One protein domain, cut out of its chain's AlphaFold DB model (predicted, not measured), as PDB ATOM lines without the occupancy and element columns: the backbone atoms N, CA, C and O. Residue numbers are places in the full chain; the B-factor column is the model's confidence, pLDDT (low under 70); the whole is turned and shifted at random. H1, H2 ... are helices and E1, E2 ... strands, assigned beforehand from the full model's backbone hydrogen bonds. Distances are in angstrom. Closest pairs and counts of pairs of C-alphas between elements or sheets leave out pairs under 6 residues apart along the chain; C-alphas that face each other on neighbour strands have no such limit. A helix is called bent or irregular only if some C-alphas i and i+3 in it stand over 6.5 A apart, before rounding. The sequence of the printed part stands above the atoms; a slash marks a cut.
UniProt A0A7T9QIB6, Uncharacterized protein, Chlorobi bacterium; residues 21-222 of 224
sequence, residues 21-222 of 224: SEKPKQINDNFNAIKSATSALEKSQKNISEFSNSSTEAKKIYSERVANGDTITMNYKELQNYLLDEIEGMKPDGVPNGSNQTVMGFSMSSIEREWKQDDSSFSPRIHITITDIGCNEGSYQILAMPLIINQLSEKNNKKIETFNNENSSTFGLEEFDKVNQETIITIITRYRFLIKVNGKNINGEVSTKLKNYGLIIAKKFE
ATOM      1  N   SER A  21     203.702 182.522 333.285       32.81
ATOM      2  CA  SER A  21     202.421 181.775 333.266       32.81
ATOM      3  C   SER A  21     201.832 181.677 331.850       32.81
ATOM      4  O   SER A  21     201.679 182.654 331.125       32.81
ATOM      5  N   GLU A  22     201.515 180.449 331.458       51.06
ATOM      6  CA  GLU A  22     200.964 180.018 330.172       51.06
ATOM      7  C   GLU A  22     199.604 180.670 329.850       51.06
ATOM      8  O   GLU A  22     198.743 180.611 330.721       51.06
ATOM      9  N   LYS A  23     199.369 181.173 328.610       39.12
ATOM     10  CA  LYS A  23     198.185 180.897 327.731       39.12
ATOM     11  C   LYS A  23     198.424 181.343 326.261       39.12
ATOM     12  O   LYS A  23     198.725 182.512 326.026       39.12
ATOM     13  N   PRO A  24     198.132 180.509 325.239       44.47
ATOM     14  CA  PRO A  24     198.285 180.861 323.813       44.47
ATOM     15  C   PRO A  24     197.369 181.996 323.306       44.47
ATOM     16  O   PRO A  24     197.683 182.634 322.305       44.47
ATOM     17  N   LYS A  25     196.261 182.313 323.997       42.25
ATOM     18  CA  LYS A  25     195.385 183.446 323.628       42.25
ATOM     19  C   LYS A  25     196.053 184.815 323.833       42.25
ATOM     20  O   LYS A  25     195.866 185.696 323.004       42.25
ATOM     21  N   GLN A  26     196.889 184.968 324.863       49.00
ATOM     22  CA  GLN A  26     197.623 186.220 325.107       49.00
ATOM     23  C   GLN A  26     198.683 186.497 324.035       49.00
ATOM     24  O   GLN A  26     198.939 187.652 323.715       49.00
ATOM     25  N   ILE A  27     199.256 185.452 323.428       45.62
ATOM     26  CA  ILE A  27     200.229 185.599 322.338       45.62
ATOM     27  C   ILE A  27     199.558 186.216 321.099       45.62
ATOM     28  O   ILE A  27     200.119 187.132 320.502       45.62
ATOM     29  N   ASN A  28     198.338 185.788 320.752       48.28
ATOM     30  CA  ASN A  28     197.591 186.338 319.611       48.28
ATOM     31  C   ASN A  28     197.145 187.791 319.829       48.28
ATOM     32  O   ASN A  28     197.257 188.614 318.919       48.28
ATOM     33  N   ASP A  29     196.671 188.125 321.029       52.84
ATOM     34  CA  ASP A  29     196.270 189.497 321.355       52.84
ATOM     35  C   ASP A  29     197.483 190.445 321.354       52.84
ATOM     36  O   ASP A  29     197.407 191.555 320.820       52.84
ATOM     37  N   ASN A  30     198.640 189.974 321.832       51.69
ATOM     38  CA  ASN A  30     199.906 190.705 321.760       51.69
ATOM     39  C   ASN A  30     200.405 190.854 320.316       51.69
ATOM     40  O   ASN A  30     200.888 191.923 319.944       51.69
ATOM     41  N   PHE A  31     200.231 189.837 319.467       52.88
ATOM     42  CA  PHE A  31     200.568 189.923 318.044       52.88
ATOM     43  C   PHE A  31     199.708 190.969 317.317       52.88
ATOM     44  O   PHE A  31     200.221 191.745 316.514       52.88
ATOM     45  N   ASN A  32     198.415 191.066 317.643       54.88
ATOM     46  CA  ASN A  32     197.518 192.095 317.105       54.88
ATOM     47  C   ASN A  32     197.841 193.506 317.636       54.88
ATOM     48  O   ASN A  32     197.755 194.488 316.891       54.88
ATOM     49  N   ALA A  33     198.266 193.625 318.897       58.62
ATOM     50  CA  ALA A  33     198.775 194.876 319.460       58.62
ATOM     51  C   ALA A  33     200.069 195.330 318.754       58.62
ATOM     52  O   ALA A  33     200.222 196.507 318.436       58.62
ATOM     53  N   ILE A  34     200.957 194.393 318.414       54.94
ATOM     54  CA  ILE A  34     202.160 194.665 317.616       54.94
ATOM     55  C   ILE A  34     201.769 195.098 316.205       54.94
ATOM     56  O   ILE A  34     202.251 196.122 315.741       54.94
ATOM     57  N   LYS A  35     200.838 194.388 315.554       56.69
ATOM     58  CA  LYS A  35     200.340 194.719 314.208       56.69
ATOM     59  C   LYS A  35     199.711 196.115 314.127       56.69
ATOM     60  O   LYS A  35     199.834 196.809 313.120       56.69
ATOM     61  N   SER A  36     199.021 196.532 315.188       61.69
ATOM     62  CA  SER A  36     198.441 197.876 315.295       61.69
ATOM     63  C   SER A  36     199.486 198.949 315.621       61.69
ATOM     64  O   SER A  36     199.380 200.071 315.128       61.69
ATOM     65  N   ALA A  37     200.536 198.610 316.377       56.78
ATOM     66  CA  ALA A  37     201.690 199.483 316.587       56.78
ATOM     67  C   ALA A  37     202.522 199.666 315.304       56.78
ATOM     68  O   ALA A  37     202.866 200.798 314.972       56.78
ATOM     69  N   THR A  38     202.770 198.606 314.524       55.81
ATOM     70  CA  THR A  38     203.428 198.709 313.209       55.81
ATOM     71  C   THR A  38     202.619 199.550 312.234       55.81
ATOM     72  O   THR A  38     203.182 200.432 311.600       55.81
ATOM     73  N   SER A  39     201.294 199.407 312.192       57.00
ATOM     74  CA  SER A  39     200.454 200.269 311.340       57.00
ATOM     75  C   SER A  39     200.310 201.717 311.848       57.00
ATOM     76  O   SER A  39     199.996 202.626 311.076       57.00
ATOM     77  N   ALA A  40     200.594 201.988 313.127       57.31
ATOM     78  CA  ALA A  40     200.787 203.354 313.622       57.31
ATOM     79  C   ALA A  40     202.156 203.933 313.207       57.31
ATOM     80  O   ALA A  40     202.245 205.121 312.895       57.31
ATOM     81  N   LEU A  41     203.198 203.098 313.143       53.91
ATOM     82  CA  LEU A  41     204.538 203.461 312.661       53.91
ATOM     83  C   LEU A  41     204.586 203.656 311.141       53.91
ATOM     84  O   LEU A  41     205.296 204.546 310.674       53.91
ATOM     85  N   GLU A  42     203.759 202.927 310.386       54.31
ATOM     86  CA  GLU A  42     203.519 203.101 308.941       54.31
ATOM     87  C   GLU A  42     203.022 204.505 308.562       54.31
ATOM     88  O   GLU A  42     203.063 204.897 307.399       54.31
ATOM     89  N   LYS A  43     202.583 205.308 309.535       54.81
ATOM     90  CA  LYS A  43     202.205 206.711 309.311       54.81
ATOM     91  C   LYS A  43     203.372 207.686 309.485       54.81
ATOM     92  O   LYS A  43     203.235 208.858 309.152       54.81
ATOM     93  N   SER A  44     204.524 207.219 309.971       58.88
ATOM     94  CA  SER A  44     205.751 208.007 310.123       58.88
ATOM     95  C   SER A  44     206.800 207.572 309.094       58.88
ATOM     96  O   SER A  44     207.574 206.654 309.336       58.88
ATOM     97  N   GLN A  45     206.840 208.240 307.934       56.75
ATOM     98  CA  GLN A  45     207.703 207.882 306.789       56.75
ATOM     99  C   GLN A  45     209.172 207.591 307.154       56.75
ATOM    100  O   GLN A  45     209.755 206.666 306.599       56.75
ATOM    101  N   LYS A  46     209.755 208.330 308.108       63.00
ATOM    102  CA  LYS A  46     211.157 208.162 308.528       63.00
ATOM    103  C   LYS A  46     211.414 206.859 309.304       63.00
ATOM    104  O   LYS A  46     212.445 206.227 309.111       63.00
ATOM    105  N   ASN A  47     210.462 206.415 310.126       65.44
ATOM    106  CA  ASN A  47     210.626 205.198 310.929       65.44
ATOM    107  C   ASN A  47     210.350 203.924 310.109       65.44
ATOM    108  O   ASN A  47     210.805 202.847 310.478       65.44
ATOM    109  N   ILE A  48     209.636 204.035 308.981       65.88
ATOM    110  CA  ILE A  48     209.321 202.899 308.099       65.88
ATOM    111  C   ILE A  48     210.565 202.391 307.380       65.88
ATOM    112  O   ILE A  48     210.772 201.183 307.309       65.88
ATOM    113  N   SER A  49     211.394 203.290 306.840       71.38
ATOM    114  CA  SER A  49     212.615 202.886 306.139       71.38
ATOM    115  C   SER A  49     213.616 202.240 307.093       71.38
ATOM    116  O   SER A  49     214.182 201.202 306.768       71.38
ATOM    117  N   GLU A  50     213.783 202.800 308.293       72.56
ATOM    118  CA  GLU A  50     214.662 202.244 309.330       72.56
ATOM    119  C   GLU A  50     214.156 200.879 309.819       72.56
ATOM    120  O   GLU A  50     214.923 199.917 309.874       72.56
ATOM    121  N   PHE A  51     212.848 200.747 310.062       73.56
ATOM    122  CA  PHE A  51     212.241 199.472 310.435       73.56
ATOM    123  C   PHE A  51     212.343 198.413 309.327       73.56
ATOM    124  O   PHE A  51     212.692 197.268 309.604       73.56
ATOM    125  N   SER A  52     212.083 198.777 308.069       74.44
ATOM    126  CA  SER A  52     212.186 197.865 306.920       74.44
ATOM    127  C   SER A  52     213.620 197.368 306.706       74.44
ATOM    128  O   SER A  52     213.853 196.165 306.538       74.44
ATOM    129  N   ASN A  53     214.599 198.276 306.789       80.50
ATOM    130  CA  ASN A  53     216.018 197.932 306.700       80.50
ATOM    131  C   ASN A  53     216.426 197.009 307.852       80.50
ATOM    132  O   ASN A  53     217.039 195.969 307.619       80.50
ATOM    133  N   SER A  54     216.007 197.330 309.078       77.88
ATOM    134  CA  SER A  54     216.252 196.481 310.242       77.88
ATOM    135  C   SER A  54     215.584 195.109 310.119       77.88
ATOM    136  O   SER A  54     216.152 194.111 310.551       77.88
ATOM    137  N   SER A  55     214.376 195.025 309.558       79.81
ATOM    138  CA  SER A  55     213.697 193.744 309.331       79.81
ATOM    139  C   SER A  55     214.470 192.893 308.324       79.81
ATOM    140  O   SER A  55     214.665 191.700 308.548       79.81
ATOM    141  N   THR A  56     214.959 193.508 307.247       84.56
ATOM    142  CA  THR A  56     215.766 192.829 306.227       84.56
ATOM    143  C   THR A  56     217.081 192.305 306.810       84.56
ATOM    144  O   THR A  56     217.425 191.144 306.593       84.56
ATOM    145  N   GLU A  57     217.779 193.113 307.610       84.06
ATOM    146  CA  GLU A  57     219.027 192.697 308.259       84.06
ATOM    147  C   GLU A  57     218.792 191.602 309.311       84.06
ATOM    148  O   GLU A  57     219.518 190.610 309.344       84.06
ATOM    149  N   ALA A  58     217.728 191.707 310.115       83.00
ATOM    150  CA  ALA A  58     217.355 190.666 311.075       83.00
ATOM    151  C   ALA A  58     217.097 189.313 310.388       83.00
ATOM    152  O   ALA A  58     217.544 188.273 310.876       83.00
ATOM    153  N   LYS A  59     216.424 189.315 309.227       86.19
ATOM    154  CA  LYS A  59     216.205 188.108 308.410       86.19
ATOM    155  C   LYS A  59     217.503 187.508 307.896       86.19
ATOM    156  O   LYS A  59     217.663 186.286 307.905       86.19
ATOM    157  N   LYS A  60     218.419 188.363 307.442       88.62
ATOM    158  CA  LYS A  60     219.735 187.953 306.956       88.62
ATOM    159  C   LYS A  60     220.543 187.292 308.073       88.62
ATOM    160  O   LYS A  60     220.936 186.141 307.915       88.62
ATOM    161  N   ILE A  61     220.680 187.955 309.224       86.25
ATOM    162  CA  ILE A  61     221.392 187.423 310.399       86.25
ATOM    163  C   ILE A  61     220.766 186.105 310.871       86.25
ATOM    164  O   ILE A  61     221.477 185.149 311.174       86.25
ATOM    165  N   TYR A  62     219.435 186.013 310.901       87.25
ATOM    166  CA  TYR A  62     218.766 184.761 311.250       87.25
ATOM    167  C   TYR A  62     219.091 183.634 310.257       87.25
ATOM    168  O   TYR A  62     219.425 182.527 310.674       87.25
ATOM    169  N   SER A  63     219.044 183.916 308.955       89.62
ATOM    170  CA  SER A  63     219.344 182.931 307.907       89.62
ATOM    171  C   SER A  63     220.792 182.435 307.976       89.62
ATOM    172  O   SER A  63     221.032 181.234 307.858       89.62
ATOM    173  N   GLU A  64     221.750 183.333 308.230       89.75
ATOM    174  CA  GLU A  64     223.160 182.988 308.466       89.75
ATOM    175  C   GLU A  64     223.307 182.034 309.657       89.75
ATOM    176  O   GLU A  64     224.010 181.028 309.583       89.75
ATOM    177  N   ARG A  65     222.584 182.295 310.748       87.81
ATOM    178  CA  ARG A  65     222.617 181.448 311.945       87.81
ATOM    179  C   ARG A  65     221.980 180.085 311.737       87.81
ATOM    180  O   ARG A  65     222.513 179.096 312.231       87.81
ATOM    181  N   VAL A  66     220.881 180.017 310.987       89.88
ATOM    182  CA  VAL A  66     220.277 178.741 310.578       89.88
ATOM    183  C   VAL A  66     221.274 177.931 309.750       89.88
ATOM    184  O   VAL A  66     221.464 176.750 310.031       89.88
ATOM    185  N   ALA A  67     221.950 178.559 308.784       91.38
ATOM    186  CA  ALA A  67     222.962 177.895 307.961       91.38
ATOM    187  C   ALA A  67     224.158 177.390 308.791       91.38
ATOM    188  O   ALA A  67     224.681 176.312 308.517       91.38
ATOM    189  N   ASN A  68     224.541 178.129 309.834       89.44
ATOM    190  CA  ASN A  68     225.628 177.767 310.746       89.44
ATOM    191  C   ASN A  68     225.205 176.810 311.878       89.44
ATOM    192  O   ASN A  68     226.052 176.386 312.660       89.44
ATOM    193  N   GLY A  69     223.913 176.485 312.008       86.56
ATOM    194  CA  GLY A  69     223.388 175.667 313.108       86.56
ATOM    195  C   GLY A  69     223.428 176.339 314.490       86.56
ATOM    196  O   GLY A  69     223.195 175.675 315.497       86.56
ATOM    197  N   ASP A  70     223.685 177.647 314.558       86.12
ATOM    198  CA  ASP A  70     223.794 178.429 315.798       86.12
ATOM    199  C   ASP A  70     222.468 179.135 316.118       86.12
ATOM    200  O   ASP A  70     222.382 180.358 316.225       86.12
ATOM    201  N   THR A  71     221.382 178.367 316.206       84.38
ATOM    202  CA  THR A  71     220.043 178.875 316.570       84.38
ATOM    203  C   THR A  71     219.717 178.686 318.051       84.38
ATOM    204  O   THR A  71     218.790 179.314 318.564       84.38
ATOM    205  N   ILE A  72     220.505 177.862 318.745       88.00
ATOM    206  CA  ILE A  72     220.407 177.598 320.182       88.00
ATOM    207  C   ILE A  72     221.261 178.623 320.936       88.00
ATOM    208  O   ILE A  72     222.269 179.105 320.424       88.00
ATOM    209  N   THR A  73     220.857 178.977 322.153       92.75
ATOM    210  CA  THR A  73     221.641 179.877 323.000       92.75
ATOM    211  C   THR A  73     222.971 179.291 323.458       92.75
ATOM    212  O   THR A  73     223.106 178.091 323.689       92.75
ATOM    213  N   MET A  74     223.940 180.179 323.669       94.50
ATOM    214  CA  MET A  74     225.191 179.889 324.360       94.50
ATOM    215  C   MET A  74     224.921 179.438 325.799       94.50
ATOM    216  O   MET A  74     223.954 179.864 326.442       94.50
ATOM    217  N   ASN A  75     225.806 178.621 326.365       96.12
ATOM    218  CA  ASN A  75     225.721 178.300 327.785       96.12
ATOM    219  C   ASN A  75     225.980 179.561 328.632       96.12
ATOM    220  O   ASN A  75     226.823 180.384 328.268       96.12
ATOM    221  N   TYR A  76     225.307 179.736 329.776       97.56
ATOM    222  CA  TYR A  76     225.523 180.934 330.607       97.56
ATOM    223  C   TYR A  76     226.984 181.060 331.069       97.56
ATOM    224  O   TYR A  76     227.496 182.167 331.232       97.56
ATOM    225  N   LYS A  77     227.690 179.929 331.224       97.69
ATOM    226  CA  LYS A  77     229.120 179.909 331.555       97.69
ATOM    227  C   LYS A  77     229.982 180.496 330.442       97.69
ATOM    228  O   LYS A  77     231.003 181.108 330.723       97.69
ATOM    229  N   GLU A  78     229.576 180.341 329.184       97.25
ATOM    230  CA  GLU A  78     230.257 180.973 328.052       97.25
ATOM    231  C   GLU A  78     229.942 182.470 327.991       97.25
ATOM    232  O   GLU A  78     230.837 183.265 327.703       97.25
ATOM    233  N   LEU A  79     228.702 182.864 328.317       96.94
ATOM    234  CA  LEU A  79     228.302 184.274 328.411       96.94
ATOM    235  C   LEU A  79     229.065 185.033 329.500       96.94
ATOM    236  O   LEU A  79     229.299 186.231 329.356       96.94
ATOM    237  N   GLN A  80     229.505 184.353 330.560       97.44
ATOM    238  CA  GLN A  80     230.308 184.963 331.619       97.44
ATOM    239  C   GLN A  80     231.578 185.644 331.082       97.44
ATOM    240  O   GLN A  80     231.961 186.687 331.605       97.44
ATOM    241  N   ASN A  81     232.170 185.134 329.994       97.25
ATOM    242  CA  ASN A  81     233.353 185.728 329.352       97.25
ATOM    243  C   ASN A  81     233.079 187.104 328.707       97.25
ATOM    244  O   ASN A  81     234.004 187.824 328.323       97.25
ATOM    245  N   TYR A  82     231.807 187.480 328.558       97.75
ATOM    246  CA  TYR A  82     231.395 188.743 327.949       97.75
ATOM    247  C   TYR A  82     231.135 189.835 328.982       97.75
ATOM    248  O   TYR A  82     231.158 191.011 328.611       97.75
ATOM    249  N   LEU A  83     230.975 189.481 330.262       97.44
ATOM    250  CA  LEU A  83     230.904 190.459 331.344       97.44
ATOM    251  C   LEU A  83     232.176 191.319 331.389       97.44
ATOM    252  O   LEU A  83     233.211 190.995 330.799       97.44
ATOM    253  N   LEU A  84     232.076 192.464 332.058       96.56
ATOM    254  CA  LEU A  84     233.252 193.268 332.366       96.56
ATOM    255  C   LEU A  84     234.048 192.594 333.487       96.56
ATOM    256  O   LEU A  84     233.473 192.041 334.426       96.56
ATOM    257  N   ASP A  85     235.370 192.652 333.395       93.00
ATOM    258  CA  ASP A  85     236.232 192.169 334.475       93.00
ATOM    259  C   ASP A  85     236.282 193.198 335.609       93.00
ATOM    260  O   ASP A  85     236.130 192.855 336.784       93.00
ATOM    261  N   GLU A  86     236.385 194.475 335.235       93.56
ATOM    262  CA  GLU A  86     236.531 195.610 336.136       93.56
ATOM    263  C   GLU A  86     235.622 196.768 335.716       93.56
ATOM    264  O   GLU A  86     235.329 196.972 334.534       93.56
ATOM    265  N   ILE A  87     235.188 197.543 336.708       95.44
ATOM    266  CA  ILE A  87     234.499 198.817 336.531       95.44
ATOM    267  C   ILE A  87     235.258 199.844 337.365       95.44
ATOM    268  O   ILE A  87     235.544 199.606 338.538       95.44
ATOM    269  N   GLU A  88     235.588 200.984 336.757       93.44
ATOM    270  CA  GLU A  88     236.376 202.039 337.397       93.44
ATOM    271  C   GLU A  88     235.784 202.438 338.760       93.44
ATOM    272  O   GLU A  88     234.634 202.868 338.852       93.44
ATOM    273  N   GLY A  89     236.584 202.295 339.823       93.88
ATOM    274  CA  GLY A  89     236.204 202.685 341.183       93.88
ATOM    275  C   GLY A  89     235.197 201.760 341.877       93.88
ATOM    276  O   GLY A  89     234.683 202.132 342.930       93.88
ATOM    277  N   MET A  90     234.903 200.578 341.323       95.31
ATOM    278  CA  MET A  90     233.950 199.626 341.900       95.31
ATOM    279  C   MET A  90     234.559 198.228 342.033       95.31
ATOM    280  O   MET A  90     235.335 197.784 341.189       95.31
ATOM    281  N   LYS A  91     234.165 197.502 343.082       95.94
ATOM    282  CA  LYS A  91     234.520 196.092 343.287       95.94
ATOM    283  C   LYS A  91     233.339 195.192 342.905       95.94
ATOM    284  O   LYS A  91     232.194 195.578 343.156       95.94
ATOM    285  N   PRO A  92     233.578 193.998 342.340       96.62
ATOM    286  CA  PRO A  92     232.518 193.014 342.164       96.62
ATOM    287  C   PRO A  92     231.818 192.687 343.488       96.62
ATOM    288  O   PRO A  92     232.479 192.481 344.509       96.62
ATOM    289  N   ASP A  93     230.491 192.613 343.463       96.19
ATOM    290  CA  ASP A  93     229.670 192.161 344.586       96.19
ATOM    291  C   ASP A  93     229.308 190.683 344.378       96.19
ATOM    292  O   ASP A  93     228.297 190.337 343.773       96.19
ATOM    293  N   GLY A  94     230.203 189.794 344.814       94.12
ATOM    294  CA  GLY A  94     230.039 188.348 344.668       94.12
ATOM    295  C   GLY A  94     230.488 187.784 343.313       94.12
ATOM    296  O   GLY A  94     231.316 188.360 342.596       94.12
ATOM    297  N   VAL A  95     229.981 186.586 343.000       96.00
ATOM    298  CA  VAL A  95     230.281 185.844 341.766       96.00
ATOM    299  C   VAL A  95     229.161 186.026 340.737       96.00
ATOM    300  O   VAL A  95     228.014 186.228 341.137       96.00
ATOM    301  N   PRO A  96     229.454 185.935 339.426       97.31
ATOM    302  CA  PRO A  96     228.413 185.943 338.404       97.31
ATOM    303  C   PRO A  96     227.371 184.845 338.636       97.31
ATOM    304  O   PRO A  96     227.717 183.711 338.974       97.31
ATOM    305  N   ASN A  97     226.106 185.184 338.418       98.06
ATOM    306  CA  ASN A  97     224.975 184.268 338.516       98.06
ATOM    307  C   ASN A  97     224.352 184.087 337.131       98.06
ATOM    308  O   ASN A  97     224.270 185.044 336.367       98.06
ATOM    309  N   GLY A  98     223.915 182.880 336.782       97.69
ATOM    310  CA  GLY A  98     223.374 182.632 335.450       97.69
ATOM    311  C   GLY A  98     222.508 181.393 335.348       97.69
ATOM    312  O   GLY A  98     222.487 180.537 336.231       97.69
ATOM    313  N   SER A  99     221.765 181.313 334.249       97.44
ATOM    314  CA  SER A  99     220.848 180.216 333.972       97.44
ATOM    315  C   SER A  99     220.684 179.975 332.473       97.44
ATOM    316  O   SER A  99     220.839 180.873 331.649       97.44
ATOM    317  N   ASN A 100     220.350 178.733 332.126       96.75
ATOM    318  CA  ASN A 100     219.885 178.340 330.801       96.75
ATOM    319  C   ASN A 100     218.449 177.833 330.938       96.75
ATOM    320  O   ASN A 100     218.147 177.043 331.833       96.75
ATOM    321  N   GLN A 101     217.576 178.248 330.030       93.25
ATOM    322  CA  GLN A 101     216.199 177.790 329.962       93.25
ATOM    323  C   GLN A 101     215.853 177.428 328.519       93.25
ATOM    324  O   GLN A 101     216.241 178.109 327.573       93.25
ATOM    325  N   THR A 102     215.116 176.338 328.330       88.62
ATOM    326  CA  THR A 102     214.555 175.966 327.028       88.62
ATOM    327  C   THR A 102     213.108 175.555 327.226       88.62
ATOM    328  O   THR A 102     212.819 174.667 328.023       88.62
ATOM    329  N   VAL A 103     212.192 176.221 326.528       83.69
ATOM    330  CA  VAL A 103     210.750 175.969 326.609       83.69
ATOM    331  C   VAL A 103     210.171 176.043 325.203       83.69
ATOM    332  O   VAL A 103     210.315 177.056 324.535       83.69
ATOM    333  N   MET A 104     209.502 174.978 324.752       80.50
ATOM    334  CA  MET A 104     208.733 174.955 323.494       80.50
ATOM    335  C   MET A 104     209.469 175.549 322.272       80.50
ATOM    336  O   MET A 104     208.926 176.382 321.551       80.50
ATOM    337  N   GLY A 105     210.718 175.130 322.037       76.50
ATOM    338  CA  GLY A 105     211.514 175.588 320.887       76.50
ATOM    339  C   GLY A 105     212.095 177.001 321.025       76.50
ATOM    340  O   GLY A 105     212.728 177.493 320.097       76.50
ATOM    341  N   PHE A 106     211.911 177.640 322.179       81.44
ATOM    342  CA  PHE A 106     212.584 178.867 322.568       81.44
ATOM    343  C   PHE A 106     213.702 178.538 323.559       81.44
ATOM    344  O   PHE A 106     213.475 177.819 324.535       81.44
ATOM    345  N   SER A 107     214.902 179.063 323.319       89.44
ATOM    346  CA  SER A 107     216.038 178.932 324.231       89.44
ATOM    347  C   SER A 107     216.490 180.307 324.707       89.44
ATOM    348  O   SER A 107     216.544 181.264 323.936       89.44
ATOM    349  N   MET A 108     216.796 180.413 325.995       92.75
ATOM    350  CA  MET A 108     217.328 181.616 326.619       92.75
ATOM    351  C   MET A 108     218.490 181.234 327.525       92.75
ATOM    352  O   MET A 108     218.456 180.214 328.213       92.75
ATOM    353  N   SER A 109     219.527 182.051 327.522       96.69
ATOM    354  CA  SER A 109     220.621 181.982 328.479       96.69
ATOM    355  C   SER A 109     220.833 183.367 329.053       96.69
ATOM    356  O   SER A 109     220.770 184.341 328.309       96.69
ATOM    357  N   SER A 110     221.047 183.473 330.358       97.75
ATOM    358  CA  SER A 110     221.299 184.752 331.016       97.75
ATOM    359  C   SER A 110     222.461 184.630 331.984       97.75
ATOM    360  O   SER A 110     222.589 183.622 332.681       97.75
ATOM    361  N   ILE A 111     223.290 185.667 332.037       98.56
ATOM    362  CA  ILE A 111     224.309 185.871 333.061       98.56
ATOM    363  C   ILE A 111     224.162 187.281 333.625       98.56
ATOM    364  O   ILE A 111     223.889 188.235 332.895       98.56
ATOM    365  N   GLU A 112     224.377 187.426 334.921       98.50
ATOM    366  CA  GLU A 112     224.389 188.709 335.596       98.50
ATOM    367  C   GLU A 112     225.532 188.829 336.598       98.50
ATOM    368  O   GLU A 112     226.050 187.835 337.119       98.50
ATOM    369  N   ARG A 113     225.928 190.072 336.866       98.25
ATOM    370  CA  ARG A 113     226.893 190.417 337.907       98.25
ATOM    371  C   ARG A 113     226.604 191.817 338.432       98.25
ATOM    372  O   ARG A 113     226.164 192.685 337.680       98.25
ATOM    373  N   GLU A 114     226.894 192.022 339.709       97.75
ATOM    374  CA  GLU A 114     226.793 193.317 340.372       97.75
ATOM    375  C   GLU A 114     228.185 193.839 340.763       97.75
ATOM    376  O   GLU A 114     229.109 193.073 341.050       97.75
ATOM    377  N   TRP A 115     228.332 195.161 340.768       97.19
ATOM    378  CA  TRP A 115     229.485 195.901 341.265       97.19
ATOM    379  C   TRP A 115     229.006 196.986 342.225       97.19
ATOM    380  O   TRP A 115     227.984 197.634 341.986       97.19
ATOM    381  N   LYS A 116     229.786 197.230 343.277       95.94
ATOM    382  CA  LYS A 116     229.527 198.269 344.283       95.94
ATOM    383  C   LYS A 116     230.784 199.081 344.565       95.94
ATOM    384  O   LYS A 116     231.892 198.546 344.513       95.94
ATOM    385  N   GLN A 117     230.623 200.363 344.876       94.62
ATOM    386  CA  GLN A 117     231.747 201.195 345.319       94.62
ATOM    387  C   GLN A 117     232.182 200.825 346.747       94.62
ATOM    388  O   GLN A 117     233.365 200.634 347.018       94.62
ATOM    389  N   ASP A 118     231.213 200.645 347.644       94.06
ATOM    390  CA  ASP A 118     231.413 200.235 349.034       94.06
ATOM    391  C   ASP A 118     230.206 199.418 349.540       94.06
ATOM    392  O   ASP A 118     229.259 199.164 348.795       94.06
ATOM    393  N   ASP A 119     230.244 198.970 350.796       92.75
ATOM    394  CA  ASP A 119     229.226 198.087 351.384       92.75
ATOM    395  C   ASP A 119     227.955 198.808 351.891       92.75
ATOM    396  O   ASP A 119     227.034 198.158 352.383       92.75
ATOM    397  N   SER A 120     227.859 200.132 351.741       92.94
ATOM    398  CA  SER A 120     226.662 200.922 352.054       92.94
ATOM    399  C   SER A 120     225.511 200.624 351.090       92.94
ATOM    400  O   SER A 120     225.694 200.424 349.889       92.94
ATOM    401  N   SER A 121     224.277 200.666 351.593       85.75
ATOM    402  CA  SER A 121     223.068 200.556 350.759       85.75
ATOM    403  C   SER A 121     222.830 201.787 349.877       85.75
ATOM    404  O   SER A 121     222.072 201.713 348.912       85.75
ATOM    405  N   PHE A 122     223.468 202.913 350.204       87.81
ATOM    406  CA  PHE A 122     223.372 204.170 349.455       87.81
ATOM    407  C   PHE A 122     224.549 204.388 348.502       87.81
ATOM    408  O   PHE A 122     224.596 205.415 347.827       87.81
ATOM    409  N   SER A 123     225.503 203.454 348.446       91.00
ATOM    410  CA  SER A 123     226.622 203.575 347.520       91.00
ATOM    411  C   SER A 123     226.171 203.332 346.076       91.00
ATOM    412  O   SER A 123     225.162 202.647 345.842       91.00
ATOM    413  N   PRO A 124     226.888 203.905 345.094       93.88
ATOM    414  CA  PRO A 124     226.693 203.587 343.692       93.88
ATOM    415  C   PRO A 124     226.798 202.081 343.444       93.88
ATOM    416  O   PRO A 124     227.750 201.425 343.888       93.88
ATOM    417  N   ARG A 125     225.828 201.547 342.700       95.81
ATOM    418  CA  ARG A 125     225.760 200.134 342.306       95.81
ATOM    419  C   ARG A 125     225.510 200.014 340.819       95.81
ATOM    420  O   ARG A 125     224.683 200.742 340.276       95.81
ATOM    421  N   ILE A 126     226.207 199.084 340.179       97.38
ATOM    422  CA  ILE A 126     225.995 198.738 338.777       97.38
ATOM    423  C   ILE A 126     225.658 197.256 338.704       97.38
ATOM    424  O   ILE A 126     226.415 196.430 339.193       97.38
ATOM    425  N   HIS A 127     224.542 196.925 338.069       97.94
ATOM    426  CA  HIS A 127     224.133 195.559 337.756       97.94
ATOM    427  C   HIS A 127     224.127 195.378 336.247       97.94
ATOM    428  O   HIS A 127     223.455 196.131 335.537       97.94
ATOM    429  N   ILE A 128     224.867 194.395 335.749       98.56
ATOM    430  CA  ILE A 128     224.900 194.063 334.325       98.56
ATOM    431  C   ILE A 128     224.254 192.705 334.134       98.56
ATOM    432  O   ILE A 128     224.644 191.739 334.780       98.56
ATOM    433  N   THR A 129     223.312 192.630 333.199       98.56
ATOM    434  CA  THR A 129     222.702 191.391 332.721       98.56
ATOM    435  C   THR A 129     222.976 191.248 331.229       98.56
ATOM    436  O   THR A 129     222.800 192.203 330.473       98.56
ATOM    437  N   ILE A 130     223.386 190.060 330.797       98.25
ATOM    438  CA  ILE A 130     223.513 189.688 329.389       98.25
ATOM    439  C   ILE A 130     222.602 188.491 329.153       98.25
ATOM    440  O   ILE A 130     222.782 187.446 329.775       98.25
ATOM    441  N   THR A 131     221.670 188.636 328.223       96.06
ATOM    442  CA  THR A 131     220.740 187.589 327.821       96.06
ATOM    443  C   THR A 131     220.980 187.231 326.360       96.06
ATOM    444  O   THR A 131     220.821 188.072 325.478       96.06
ATOM    445  N   ASP A 132     221.327 185.977 326.095       95.06
ATOM    446  CA  ASP A 132     221.266 185.389 324.760       95.06
ATOM    447  C   ASP A 132     219.872 184.799 324.541       95.06
ATOM    448  O   ASP A 132     219.392 183.995 325.345       95.06
ATOM    449  N   ILE A 133     219.225 185.204 323.452       90.25
ATOM    450  CA  ILE A 133     217.907 184.728 323.060       90.25
ATOM    451  C   ILE A 133     218.029 183.951 321.749       90.25
ATOM    452  O   ILE A 133     218.197 184.528 320.674       90.25
ATOM    453  N   GLY A 134     217.887 182.631 321.829       86.12
ATOM    454  CA  GLY A 134     217.844 181.701 320.706       86.12
ATOM    455  C   GLY A 134     216.393 181.458 320.326       86.12
ATOM    456  O   GLY A 134     215.691 180.661 320.955       86.12
ATOM    457  N   CYS A 135     215.926 182.205 319.330       76.94
ATOM    458  CA  CYS A 135     214.536 182.210 318.903       76.94
ATOM    459  C   CYS A 135     214.422 182.225 317.374       76.94
ATOM    460  O   CYS A 135     215.420 182.273 316.656       76.94
ATOM    461  N   ASN A 136     213.191 182.122 316.872       74.81
ATOM    462  CA  ASN A 136     212.915 182.196 315.440       74.81
ATOM    463  C   ASN A 136     212.926 183.655 314.936       74.81
ATOM    464  O   ASN A 136     212.903 184.605 315.720       74.81
ATOM    465  N   GLU A 137     212.915 183.830 313.614       72.88
ATOM    466  CA  GLU A 137     212.903 185.136 312.934       72.88
ATOM    467  C   GLU A 137     211.875 186.130 313.508       72.88
ATOM    468  O   GLU A 137     212.174 187.311 313.701       72.88
ATOM    469  N   GLY A 138     210.660 185.656 313.802       70.19
ATOM    470  CA  GLY A 138     209.567 186.501 314.280       70.19
ATOM    471  C   GLY A 138     209.836 187.083 315.667       70.19
ATOM    472  O   GLY A 138     209.535 188.248 315.922       70.19
ATOM    473  N   SER A 139     210.455 186.306 316.553       70.94
ATOM    474  CA  SER A 139     210.827 186.771 317.890       70.94
ATOM    475  C   SER A 139     211.905 187.862 317.851       70.94
ATOM    476  O   SER A 139     211.819 188.813 318.629       70.94
ATOM    477  N   TYR A 140     212.856 187.793 316.912       72.44
ATOM    478  CA  TYR A 140     213.897 188.818 316.760       72.44
ATOM    479  C   TYR A 140     213.341 190.195 316.410       72.44
ATOM    480  O   TYR A 140     213.735 191.202 317.001       72.44
ATOM    481  N   GLN A 141     212.382 190.238 315.488       71.25
ATOM    482  CA  GLN A 141     211.745 191.491 315.084       71.25
ATOM    483  C   GLN A 141     210.973 192.128 316.242       71.25
ATOM    484  O   GLN A 141     211.022 193.343 316.423       71.25
ATOM    485  N   ILE A 142     210.299 191.312 317.055       71.75
ATOM    486  CA  ILE A 142     209.512 191.792 318.195       71.75
ATOM    487  C   ILE A 142     210.418 192.385 319.279       71.75
ATOM    488  O   ILE A 142     210.098 193.440 319.823       71.75
ATOM    489  N   LEU A 143     211.546 191.737 319.578       72.75
ATOM    490  CA  LEU A 143     212.471 192.193 320.619       72.75
ATOM    491  C   LEU A 143     213.179 193.496 320.246       72.75
ATOM    492  O   LEU A 143     213.361 194.356 321.104       72.75
ATOM    493  N   ALA A 144     213.546 193.667 318.976       71.00
ATOM    494  CA  ALA A 144     214.236 194.870 318.522       71.00
ATOM    495  C   ALA A 144     213.290 196.060 318.284       71.00
ATOM    496  O   ALA A 144     213.735 197.207 318.312       71.00
ATOM    497  N   MET A 145     211.988 195.818 318.086       70.81
ATOM    498  CA  MET A 145     211.018 196.856 317.714       70.81
ATOM    499  C   MET A 145     211.037 198.090 318.639       70.81
ATOM    500  O   MET A 145     211.105 199.196 318.106       70.81
ATOM    501  N   PRO A 146     211.030 197.972 319.983       68.75
ATOM    502  CA  PRO A 146     211.033 199.146 320.859       68.75
ATOM    503  C   PRO A 146     212.303 200.002 320.760       68.75
ATOM    504  O   PRO A 146     212.252 201.178 321.099       68.75
ATOM    505  N   LEU A 147     213.425 199.427 320.311       68.38
ATOM    506  CA  LEU A 147     214.708 200.129 320.193       68.38
ATOM    507  C   LEU A 147     214.897 200.784 318.821       68.38
ATOM    508  O   LEU A 147     215.602 201.778 318.710       68.38
ATOM    509  N   ILE A 148     214.268 200.225 317.785       67.56
ATOM    510  CA  ILE A 148     214.324 200.751 316.411       67.56
ATOM    511  C   ILE A 148     213.421 201.978 316.257       67.56
ATOM    512  O   ILE A 148     213.670 202.860 315.438       67.56
ATOM    513  N   ILE A 149     212.339 202.046 317.029       69.12
ATOM    514  CA  ILE A 149     211.464 203.211 317.028       69.12
ATOM    515  C   ILE A 149     212.209 204.309 317.778       69.12
ATOM    516  O   ILE A 149     212.309 204.204 318.993       69.12
ATOM    517  N   ASN A 150     212.706 205.336 317.073       69.00
ATOM    518  CA  ASN A 150     213.393 206.503 317.645       69.00
ATOM    519  C   ASN A 150     212.536 207.194 318.727       69.00
ATOM    520  O   ASN A 150     211.828 208.174 318.469       69.00
ATOM    521  N   GLN A 151     212.548 206.648 319.937       78.25
ATOM    522  CA  GLN A 151     211.652 207.006 321.014       78.25
ATOM    523  C   GLN A 151     212.358 208.024 321.891       78.25
ATOM    524  O   GLN A 151     213.318 207.714 322.589       78.25
ATOM    525  N   LEU A 152     211.810 209.233 321.905       81.88
ATOM    526  CA  LEU A 152     212.118 210.242 322.902       81.88
ATOM    527  C   LEU A 152     210.849 210.518 323.706       81.88
ATOM    528  O   LEU A 152     209.814 210.902 323.158       81.88
ATOM    529  N   SER A 153     210.908 210.297 325.014       87.06
ATOM    530  CA  SER A 153     209.813 210.608 325.926       87.06
ATOM    531  C   SER A 153     210.357 211.197 327.214       87.06
ATOM    532  O   SER A 153     211.154 210.572 327.906       87.06
ATOM    533  N   GLU A 154     209.879 212.385 327.572       89.56
ATOM    534  CA  GLU A 154     210.183 213.010 328.850       89.56
ATOM    535  C   GLU A 154     208.900 213.244 329.647       89.56
ATOM    536  O   GLU A 154     207.915 213.803 329.162       89.56
ATOM    537  N   LYS A 155     208.906 212.771 330.891       90.25
ATOM    538  CA  LYS A 155     207.864 212.978 331.893       90.25
ATOM    539  C   LYS A 155     208.503 213.509 333.176       90.25
ATOM    540  O   LYS A 155     209.721 213.436 333.355       90.25
ATOM    541  N   ASN A 156     207.666 213.982 334.101       91.75
ATOM    542  CA  ASN A 156     208.114 214.540 335.383       91.75
ATOM    543  C   ASN A 156     209.092 213.618 336.127       91.75
ATOM    544  O   ASN A 156     210.068 214.102 336.683       91.75
ATOM    545  N   ASN A 157     208.867 212.302 336.069       93.38
ATOM    546  CA  ASN A 157     209.625 211.328 336.859       93.38
ATOM    547  C   ASN A 157     210.537 210.432 336.012       93.38
ATOM    548  O   ASN A 157     211.293 209.647 336.569       93.38
ATOM    549  N   LYS A 158     210.448 210.494 334.679       91.31
ATOM    550  CA  LYS A 158     211.140 209.543 333.807       91.31
ATOM    551  C   LYS A 158     211.547 210.179 332.488       91.31
ATOM    552  O   LYS A 158     210.732 210.863 331.868       91.31
ATOM    553  N   LYS A 159     212.770 209.911 332.046       91.62
ATOM    554  CA  LYS A 159     213.242 210.172 330.683       91.62
ATOM    555  C   LYS A 159     213.483 208.831 329.988       91.62
ATOM    556  O   LYS A 159     213.969 207.902 330.622       91.62
ATOM    557  N   ILE A 160     213.092 208.725 328.725       91.38
ATOM    558  CA  ILE A 160     213.338 207.571 327.861       91.38
ATOM    559  C   ILE A 160     213.879 208.097 326.535       91.38
ATOM    560  O   ILE A 160     213.252 208.970 325.934       91.38
ATOM    561  N   GLU A 161     215.015 207.576 326.092       91.31
ATOM    562  CA  GLU A 161     215.684 207.992 324.862       91.31
ATOM    563  C   GLU A 161     216.349 206.794 324.181       91.31
ATOM    564  O   GLU A 161     217.155 206.095 324.789       91.31
ATOM    565  N   THR A 162     216.023 206.541 322.918       91.31
ATOM    566  CA  THR A 162     216.779 205.592 322.092       91.31
ATOM    567  C   THR A 162     218.067 206.221 321.589       91.31
ATOM    568  O   THR A 162     218.102 207.406 321.262       91.31
ATOM    569  N   PHE A 163     219.107 205.415 321.439       90.81
ATOM    570  CA  PHE A 163     220.346 205.811 320.789       90.81
ATOM    571  C   PHE A 163     220.797 204.714 319.830       90.81
ATOM    572  O   PHE A 163     220.656 203.524 320.109       90.81
ATOM    573  N   ASN A 164     221.366 205.129 318.704       83.94
ATOM    574  CA  ASN A 164     221.956 204.217 317.735       83.94
ATOM    575  C   ASN A 164     223.472 204.216 317.897       83.94
ATOM    576  O   ASN A 164     224.074 205.243 318.216       83.94
ATOM    577  N   ASN A 165     224.074 203.054 317.673       80.06
ATOM    578  CA  ASN A 165     225.508 202.945 317.463       80.06
ATOM    579  C   ASN A 165     225.804 203.008 315.953       80.06
ATOM    580  O   ASN A 165     224.902 202.839 315.134       80.06
ATOM    581  N   GLU A 166     227.063 203.207 315.568       80.75
ATOM    582  CA  GLU A 166     227.488 203.165 314.158       80.75
ATOM    583  C   GLU A 166     227.220 201.792 313.502       80.75
ATOM    584  O   GLU A 166     227.102 201.687 312.283       80.75
ATOM    585  N   ASN A 167     227.080 200.735 314.310       82.69
ATOM    586  CA  ASN A 167     226.721 199.392 313.863       82.69
ATOM    587  C   ASN A 167     225.196 199.240 313.701       82.69
ATOM    588  O   ASN A 167     224.458 199.246 314.686       82.69
ATOM    589  N   SER A 168     224.739 198.996 312.468       81.69
ATOM    590  CA  SER A 168     223.319 198.868 312.097       81.69
ATOM    591  C   SER A 168     222.574 197.705 312.757       81.69
ATOM    592  O   SER A 168     221.350 197.660 312.696       81.69
ATOM    593  N   SER A 169     223.288 196.758 313.366       86.12
ATOM    594  CA  SER A 169     222.704 195.632 314.104       86.12
ATOM    595  C   SER A 169     222.668 195.856 315.620       86.12
ATOM    596  O   SER A 169     222.323 194.932 316.358       86.12
ATOM    597  N   THR A 170     223.048 197.052 316.093       90.94
ATOM    598  CA  THR A 170     223.105 197.410 317.515       90.94
ATOM    599  C   THR A 170     222.257 198.643 317.817       90.94
ATOM    600  O   THR A 170     222.533 199.737 317.329       90.94
ATOM    601  N   PHE A 171     221.269 198.474 318.692       90.75
ATOM    602  CA  PHE A 171     220.325 199.518 319.096       90.75
ATOM    603  C   PHE A 171     220.331 199.670 320.610       90.75
ATOM    604  O   PHE A 171     220.499 198.684 321.329       90.75
ATOM    605  N   GLY A 172     220.123 200.889 321.099       93.00
ATOM    606  CA  GLY A 172     220.144 201.211 322.517       93.00
ATOM    607  C   GLY A 172     218.924 202.001 322.979       93.00
ATOM    608  O   GLY A 172     218.339 202.776 322.228       93.00
ATOM    609  N   LEU A 173     218.565 201.826 324.245       93.00
ATOM    610  CA  LEU A 173     217.548 202.577 324.972       93.00
ATOM    611  C   LEU A 173     218.099 202.955 326.337       93.00
ATOM    612  O   LEU A 173     218.601 202.113 327.077       93.00
ATOM    613  N   GLU A 174     217.987 204.228 326.663       93.88
ATOM    614  CA  GLU A 174     218.301 204.795 327.959       93.88
ATOM    615  C   GLU A 174     216.998 205.170 328.660       93.88
ATOM    616  O   GLU A 174     216.178 205.920 328.130       93.88
ATOM    617  N   GLU A 175     216.811 204.654 329.868       93.50
ATOM    618  CA  GLU A 175     215.726 205.027 330.764       93.50
ATOM    619  C   GLU A 175     216.326 205.632 332.032       93.50
ATOM    620  O   GLU A 175     217.139 204.995 332.694       93.50
ATOM    621  N   PHE A 176     215.907 206.842 332.396       93.69
ATOM    622  CA  PHE A 176     216.326 207.505 333.630       93.69
ATOM    623  C   PHE A 176     215.119 207.785 334.520       93.69
ATOM    624  O   PHE A 176     214.223 208.542 334.133       93.69
ATOM    625  N   ASP A 177     215.096 207.179 335.706       93.19
ATOM    626  CA  ASP A 177     214.134 207.450 336.770       93.19
ATOM    627  C   ASP A 177     214.661 208.582 337.664       93.19
ATOM    628  O   ASP A 177     215.605 208.419 338.438       93.19
ATOM    629  N   LYS A 178     214.014 209.748 337.561       90.38
ATOM    630  CA  LYS A 178     214.394 210.974 338.277       90.38
ATOM    631  C   LYS A 178     214.133 210.877 339.786       90.38
ATOM    632  O   LYS A 178     214.735 211.629 340.543       90.38
ATOM    633  N   VAL A 179     213.220 210.000 340.214       91.31
ATOM    634  CA  VAL A 179     212.829 209.838 341.624       91.31
ATOM    635  C   VAL A 179     213.788 208.889 342.327       91.31
ATOM    636  O   VAL A 179     214.282 209.206 343.404       91.31
ATOM    637  N   ASN A 180     214.069 207.749 341.701       91.50
ATOM    638  CA  ASN A 180     214.910 206.702 342.283       91.50
ATOM    639  C   ASN A 180     216.406 206.880 341.982       91.50
ATOM    640  O   ASN A 180     217.216 206.119 342.504       91.50
ATOM    641  N   GLN A 181     216.772 207.867 341.153       90.69
ATOM    642  CA  GLN A 181     218.142 208.064 340.655       90.69
ATOM    643  C   GLN A 181     218.711 206.772 340.050       90.69
ATOM    644  O   GLN A 181     219.821 206.334 340.368       90.69
ATOM    645  N   GLU A 182     217.894 206.142 339.206       93.94
ATOM    646  CA  GLU A 182     218.199 204.878 338.543       93.94
ATOM    647  C   GLU A 182     218.287 205.105 337.034       93.94
ATOM    648  O   GLU A 182     217.375 205.671 336.425       93.94
ATOM    649  N   THR A 183     219.381 204.649 336.431       95.38
ATOM    650  CA  THR A 183     219.576 204.666 334.981       95.38
ATOM    651  C   THR A 183     219.664 203.240 334.474       95.38
ATOM    652  O   THR A 183     220.516 202.468 334.907       95.38
ATOM    653  N   ILE A 184     218.823 202.900 333.504       95.81
ATOM    654  CA  ILE A 184     218.828 201.608 332.832       95.81
ATOM    655  C   ILE A 184     219.201 201.835 331.374       95.81
ATOM    656  O   ILE A 184     218.480 202.496 330.631       95.81
ATOM    657  N   ILE A 185     220.312 201.242 330.960       96.31
ATOM    658  CA  ILE A 185     220.702 201.138 329.560       96.31
ATOM    659  C   ILE A 185     220.343 199.740 329.077       96.31
ATOM    660  O   ILE A 185     220.824 198.756 329.631       96.31
ATOM    661  N   THR A 186     219.521 199.648 328.040       95.00
ATOM    662  CA  THR A 186     219.222 198.397 327.337       95.00
ATOM    663  C   THR A 186     219.810 198.478 325.940       95.00
ATOM    664  O   THR A 186     219.489 199.398 325.199       95.00
ATOM    665  N   ILE A 187     220.662 197.530 325.570       94.62
ATOM    666  CA  ILE A 187     221.238 197.411 324.231       94.62
ATOM    667  C   ILE A 187     220.861 196.050 323.669       94.62
ATOM    668  O   ILE A 187     221.000 195.041 324.353       94.62
ATOM    669  N   ILE A 188     220.412 196.009 322.420       92.31
ATOM    670  CA  ILE A 188     220.316 194.765 321.657       92.31
ATOM    671  C   ILE A 188     221.357 194.823 320.555       92.31
ATOM    672  O   ILE A 188     221.424 195.810 319.828       92.31
ATOM    673  N   THR A 189     222.147 193.762 320.418       92.25
ATOM    674  CA  THR A 189     223.110 193.604 319.325       92.25
ATOM    675  C   THR A 189     222.895 192.288 318.588       92.25
ATOM    676  O   THR A 189     222.460 191.291 319.180       92.25
ATOM    677  N   ARG A 190     223.145 192.295 317.272       89.50
ATOM    678  CA  ARG A 190     222.951 191.146 316.367       89.50
ATOM    679  C   ARG A 190     221.531 190.572 316.436       89.50
ATOM    680  O   ARG A 190     221.318 189.388 316.198       89.50
ATOM    681  N   TYR A 191     220.569 191.405 316.840       87.56
ATOM    682  CA  TYR A 191     219.195 191.035 317.194       87.56
ATOM    683  C   TYR A 191     219.064 189.978 318.308       87.56
ATOM    684  O   TYR A 191     217.955 189.699 318.731       87.56
ATOM    685  N   ARG A 192     220.158 189.423 318.837       90.31
ATOM    686  CA  ARG A 192     220.178 188.206 319.663       90.31
ATOM    687  C   ARG A 192     220.501 188.472 321.121       90.31
ATOM    688  O   ARG A 192     219.874 187.891 322.005       90.31
ATOM    689  N   PHE A 193     221.495 189.318 321.347       93.50
ATOM    690  CA  PHE A 193     222.047 189.543 322.670       93.50
ATOM    691  C   PHE A 193     221.444 190.816 323.245       93.50
ATOM    692  O   PHE A 193     221.637 191.898 322.690       93.50
ATOM    693  N   LEU A 194     220.712 190.675 324.345       94.56
ATOM    694  CA  LEU A 194     220.177 191.781 325.124       94.56
ATOM    695  C   LEU A 194     221.113 192.047 326.297       94.56
ATOM    696  O   LEU A 194     221.357 191.176 327.125       94.56
ATOM    697  N   ILE A 195     221.623 193.264 326.376       97.31
ATOM    698  CA  ILE A 195     222.530 193.728 327.417       97.31
ATOM    699  C   ILE A 195     221.795 194.796 328.207       97.31
ATOM    700  O   ILE A 195     221.357 195.799 327.647       97.31
ATOM    701  N   LYS A 196     221.662 194.593 329.513       97.81
ATOM    702  CA  LYS A 196     221.065 195.557 330.429       97.81
ATOM    703  C   LYS A 196     222.118 196.013 331.424       97.81
ATOM    704  O   LYS A 196     222.658 195.191 332.154       97.81
ATOM    705  N   VAL A 197     222.384 197.312 331.472       98.25
ATOM    706  CA  VAL A 197     223.255 197.945 332.467       98.25
ATOM    707  C   VAL A 197     222.381 198.834 333.337       98.25
ATOM    708  O   VAL A 197     221.845 199.834 332.867       98.25
ATOM    709  N   ASN A 198     222.202 198.450 334.594       97.56
ATOM    710  CA  ASN A 198     221.421 199.189 335.572       97.56
ATOM    711  C   ASN A 198     222.353 199.864 336.580       97.56
ATOM    712  O   ASN A 198     223.089 199.179 337.280       97.56
ATOM    713  N   GLY A 199     222.312 201.189 336.657       96.56
ATOM    714  CA  GLY A 199     223.008 201.976 337.664       96.56
ATOM    715  C   GLY A 199     222.044 202.557 338.693       96.56
ATOM    716  O   GLY A 199     221.101 203.248 338.314       96.56
ATOM    717  N   LYS A 200     222.311 202.341 339.985       95.00
ATOM    718  CA  LYS A 200     221.558 202.920 341.115       95.00
ATOM    719  C   LYS A 200     222.418 203.831 341.979       95.00
ATOM    720  O   LYS A 200     223.591 203.531 342.197       95.00
ATOM    721  N   ASN A 201     221.805 204.890 342.515       89.44
ATOM    722  CA  ASN A 201     222.474 205.937 343.299       89.44
ATOM    723  C   ASN A 201     223.596 206.615 342.503       89.44
ATOM    724  O   ASN A 201     224.687 206.865 343.015       89.44
ATOM    725  N   ILE A 202     223.343 206.855 341.218       80.38
ATOM    726  CA  ILE A 202     224.349 207.362 340.299       80.38
ATOM    727  C   ILE A 202     223.905 208.715 339.727       80.38
ATOM    728  O   ILE A 202     222.762 208.876 339.304       80.38
ATOM    729  N   ASN A 203     224.808 209.701 339.712       75.38
ATOM    730  CA  ASN A 203     224.533 211.018 339.137       75.38
ATOM    731  C   ASN A 203     224.493 210.994 337.586       75.38
ATOM    732  O   ASN A 203     224.924 210.037 336.941       75.38
ATOM    733  N   GLY A 204     223.976 212.068 336.976       63.97
ATOM    734  CA  GLY A 204     223.697 212.128 335.533       63.97
ATOM    735  C   GLY A 204     224.907 211.980 334.596       63.97
ATOM    736  O   GLY A 204     224.741 211.466 333.491       63.97
ATOM    737  N   GLU A 205     226.123 212.355 335.014       72.25
ATOM    738  CA  GLU A 205     227.341 212.203 334.190       72.25
ATOM    739  C   GLU A 205     227.713 210.733 333.951       72.25
ATOM    740  O   GLU A 205     228.367 210.387 332.964       72.25
ATOM    741  N   VAL A 206     227.254 209.835 334.819       79.94
ATOM    742  CA  VAL A 206     227.567 208.411 334.716       79.94
ATOM    743  C   VAL A 206     226.675 207.698 333.705       79.94
ATOM    744  O   VAL A 206     227.047 206.614 333.266       79.94
ATOM    745  N   SER A 207     225.570 208.296 333.237       87.75
ATOM    746  CA  SER A 207     224.761 207.682 332.169       87.75
ATOM    747  C   SER A 207     225.609 207.363 330.928       87.75
ATOM    748  O   SER A 207     225.557 206.255 330.388       87.75
ATOM    749  N   THR A 208     226.511 208.277 330.549       92.25
ATOM    750  CA  THR A 208     227.484 208.050 329.471       92.25
ATOM    751  C   THR A 208     228.420 206.878 329.772       92.25
ATOM    752  O   THR A 208     228.692 206.072 328.885       92.25
ATOM    753  N   LYS A 209     228.884 206.725 331.021       93.88
ATOM    754  CA  LYS A 209     229.720 205.578 331.410       93.88
ATOM    755  C   LYS A 209     228.943 204.261 331.323       93.88
ATOM    756  O   LYS A 209     229.456 203.310 330.741       93.88
ATOM    757  N   LEU A 210     227.700 204.210 331.816       95.88
ATOM    758  CA  LEU A 210     226.848 203.015 331.718       95.88
ATOM    759  C   LEU A 210     226.595 202.622 330.260       95.88
ATOM    760  O   LEU A 210     226.670 201.444 329.908       95.88
ATOM    761  N   LYS A 211     226.357 203.618 329.400       95.56
ATOM    762  CA  LYS A 211     226.218 203.433 327.955       95.56
ATOM    763  C   LYS A 211     227.480 202.831 327.347       95.56
ATOM    764  O   LYS A 211     227.394 201.831 326.641       95.56
ATOM    765  N   ASN A 212     228.646 203.375 327.689       96.00
ATOM    766  CA  ASN A 212     229.931 202.855 327.228       96.00
ATOM    767  C   ASN A 212     230.177 201.416 327.698       96.00
ATOM    768  O   ASN A 212     230.612 200.595 326.898       96.00
ATOM    769  N   TYR A 213     229.848 201.074 328.947       97.19
ATOM    770  CA  TYR A 213     229.947 199.698 329.447       97.19
ATOM    771  C   TYR A 213     229.092 198.731 328.631       97.19
ATOM    772  O   TYR A 213     229.586 197.696 328.181       97.19
ATOM    773  N   GLY A 214     227.836 199.094 328.368       97.00
ATOM    774  CA  GLY A 214     226.954 198.292 327.527       97.00
ATOM    775  C   GLY A 214     227.471 198.148 326.089       97.00
ATOM    776  O   GLY A 214     227.442 197.050 325.538       97.00
ATOM    777  N   LEU A 215     228.004 199.222 325.495       96.44
ATOM    778  CA  LEU A 215     228.571 199.206 324.140       96.44
ATOM    779  C   LEU A 215     229.864 198.383 324.043       96.44
ATOM    780  O   LEU A 215     230.059 197.679 323.053       96.44
ATOM    781  N   ILE A 216     230.726 198.417 325.065       96.69
ATOM    782  CA  ILE A 216     231.927 197.567 325.143       96.69
ATOM    783  C   ILE A 216     231.527 196.090 325.131       96.69
ATOM    784  O   ILE A 216     232.116 195.304 324.390       96.69
ATOM    785  N   ILE A 217     230.510 195.716 325.912       97.50
ATOM    786  CA  ILE A 217     229.983 194.346 325.926       97.50
ATOM    787  C   ILE A 217     229.377 193.997 324.563       97.50
ATOM    788  O   ILE A 217     229.690 192.944 324.016       97.50
ATOM    789  N   ALA A 218     228.562 194.883 323.981       96.38
ATOM    790  CA  ALA A 218     227.934 194.655 322.680       96.38
ATOM    791  C   ALA A 218     228.974 194.399 321.579       96.38
ATOM    792  O   ALA A 218     228.823 193.468 320.791       96.38
ATOM    793  N   LYS A 219     230.080 195.150 321.589       96.00
ATOM    794  CA  LYS A 219     231.183 194.985 320.637       96.00
ATOM    795  C   LYS A 219     231.809 193.587 320.677       96.00
ATOM    796  O   LYS A 219     232.206 193.064 319.639       96.00
ATOM    797  N   LYS A 220     231.856 192.938 321.849       96.12
ATOM    798  CA  LYS A 220     232.363 191.558 321.980       96.12
ATOM    799  C   LYS A 220     231.515 190.542 321.194       96.12
ATOM    800  O   LYS A 220     232.026 189.482 320.844       96.12
ATOM    801  N   PHE A 221     230.251 190.855 320.897       94.12
ATOM    802  CA  PHE A 221     229.335 189.982 320.157       94.12
ATOM    803  C   PHE A 221     229.302 190.235 318.645       94.12
ATOM    804  O   PHE A 221     228.669 189.467 317.930       94.12
ATOM    805  N   GLU A 222     229.993 191.248 318.116       89.31
ATOM    806  CA  GLU A 222     229.948 191.561 316.674       89.31
ATOM    807  C   GLU A 222     230.465 190.420 315.783       89.31
ATOM    808  O   GLU A 222     230.086 190.325 314.618       89.31
TER     809      GLU A 222
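AT A GLANCE: This is residues 21 to 222 of the 224 residues of an uncharacterized protein of Chlorobi bacterium (UniProt A0A7T9QIB6). One large, twisted sheet of eight strands makes the body, with H5 lying along one face over E8 and E7, and the short H3 over E2 on that same face. At one end of the strands H4 packs between the sheet and the long helix H2, and H1 meets H2 near their link as a V, its first part sticking out with residues 21 to 30. The printed part has 202 residues with five named helices and eight named strands, in the order H1 H2 H3 E1 E2 E3 H4 E4 E5 E6 E7 E8 H5, and its class is mixed, helices and strands. The sheet runs E1 E2 E3 E8 E7 E6 E5 E4, antiparallel throughout. The whole is compact, with a radius of gyration of the C-alphas of 17.7 A and spans of 47 by 41 by 37 A.

HOW THE PARTS SIT: H1, residues 24 to 41, and H2, residues 45 to 68, are close but not clearly touching, with closest C-alphas Leu 41 and Asn 47 at 6.6 A and a steep tilt of 46 degrees. H2 touches H4, residues 137 to 148, at the closest C-alphas of Tyr 62 and Glu 137, 6.1 A. E1, 97 to 103, E2, 106 to 116, and E3, 125 to 134, form a meander, each strand the antiparallel neighbour of the one before; N 99 and O 110 are 2.9 A apart. E4, 152 to 154, E5, 158 to 164, E6, 170 to 177, E7, 182 to 189, and E8, 193 to 200, form another; N 184 and O 175 are 2.8 A apart. E3 and E8 are neighbours, with N 129 and O 196 at 2.8 A. H3, residues 76 to 82, and H5, residues 206 to 220, are on one face and H4 on the other, three layers with helices on both faces. H5 runs along the strands at a height over the sheet of 8.1 A; its closest C-alphas to E7 are Ala 218 and Thr 189, 6.0 A. H4 is irregular, C-alphas 143 and 146 being 7.1 A apart. Every O i to N i+4 pair is within hydrogen-bond range in H5, against 13 of 14 in H1, 18 of 20 in H2, 6 of 8 in H4 and 1 of 3 in H3, which has 3 of 4 O i to N i+3 pairs.

IN THESE COORDINATES: H1 begins at C-alpha 24 (198.285, 180.861, 323.813) and spans 26.0 A. H2 spans 35.3 A, E2 33.7 A and E3 29.5 A. H5 spans 21.7 A and ends at C-alpha 220 (232.363, 191.558, 321.980).

THE WHOLE: The C-alphas farthest apart, Lys 43 and Asp 119, are 50.7 A apart. The printed part has no cut; the link H3 to E1 is long, 14 residues. Residues 21 to 48, 146 to 150 and 204 are under pLDDT 70.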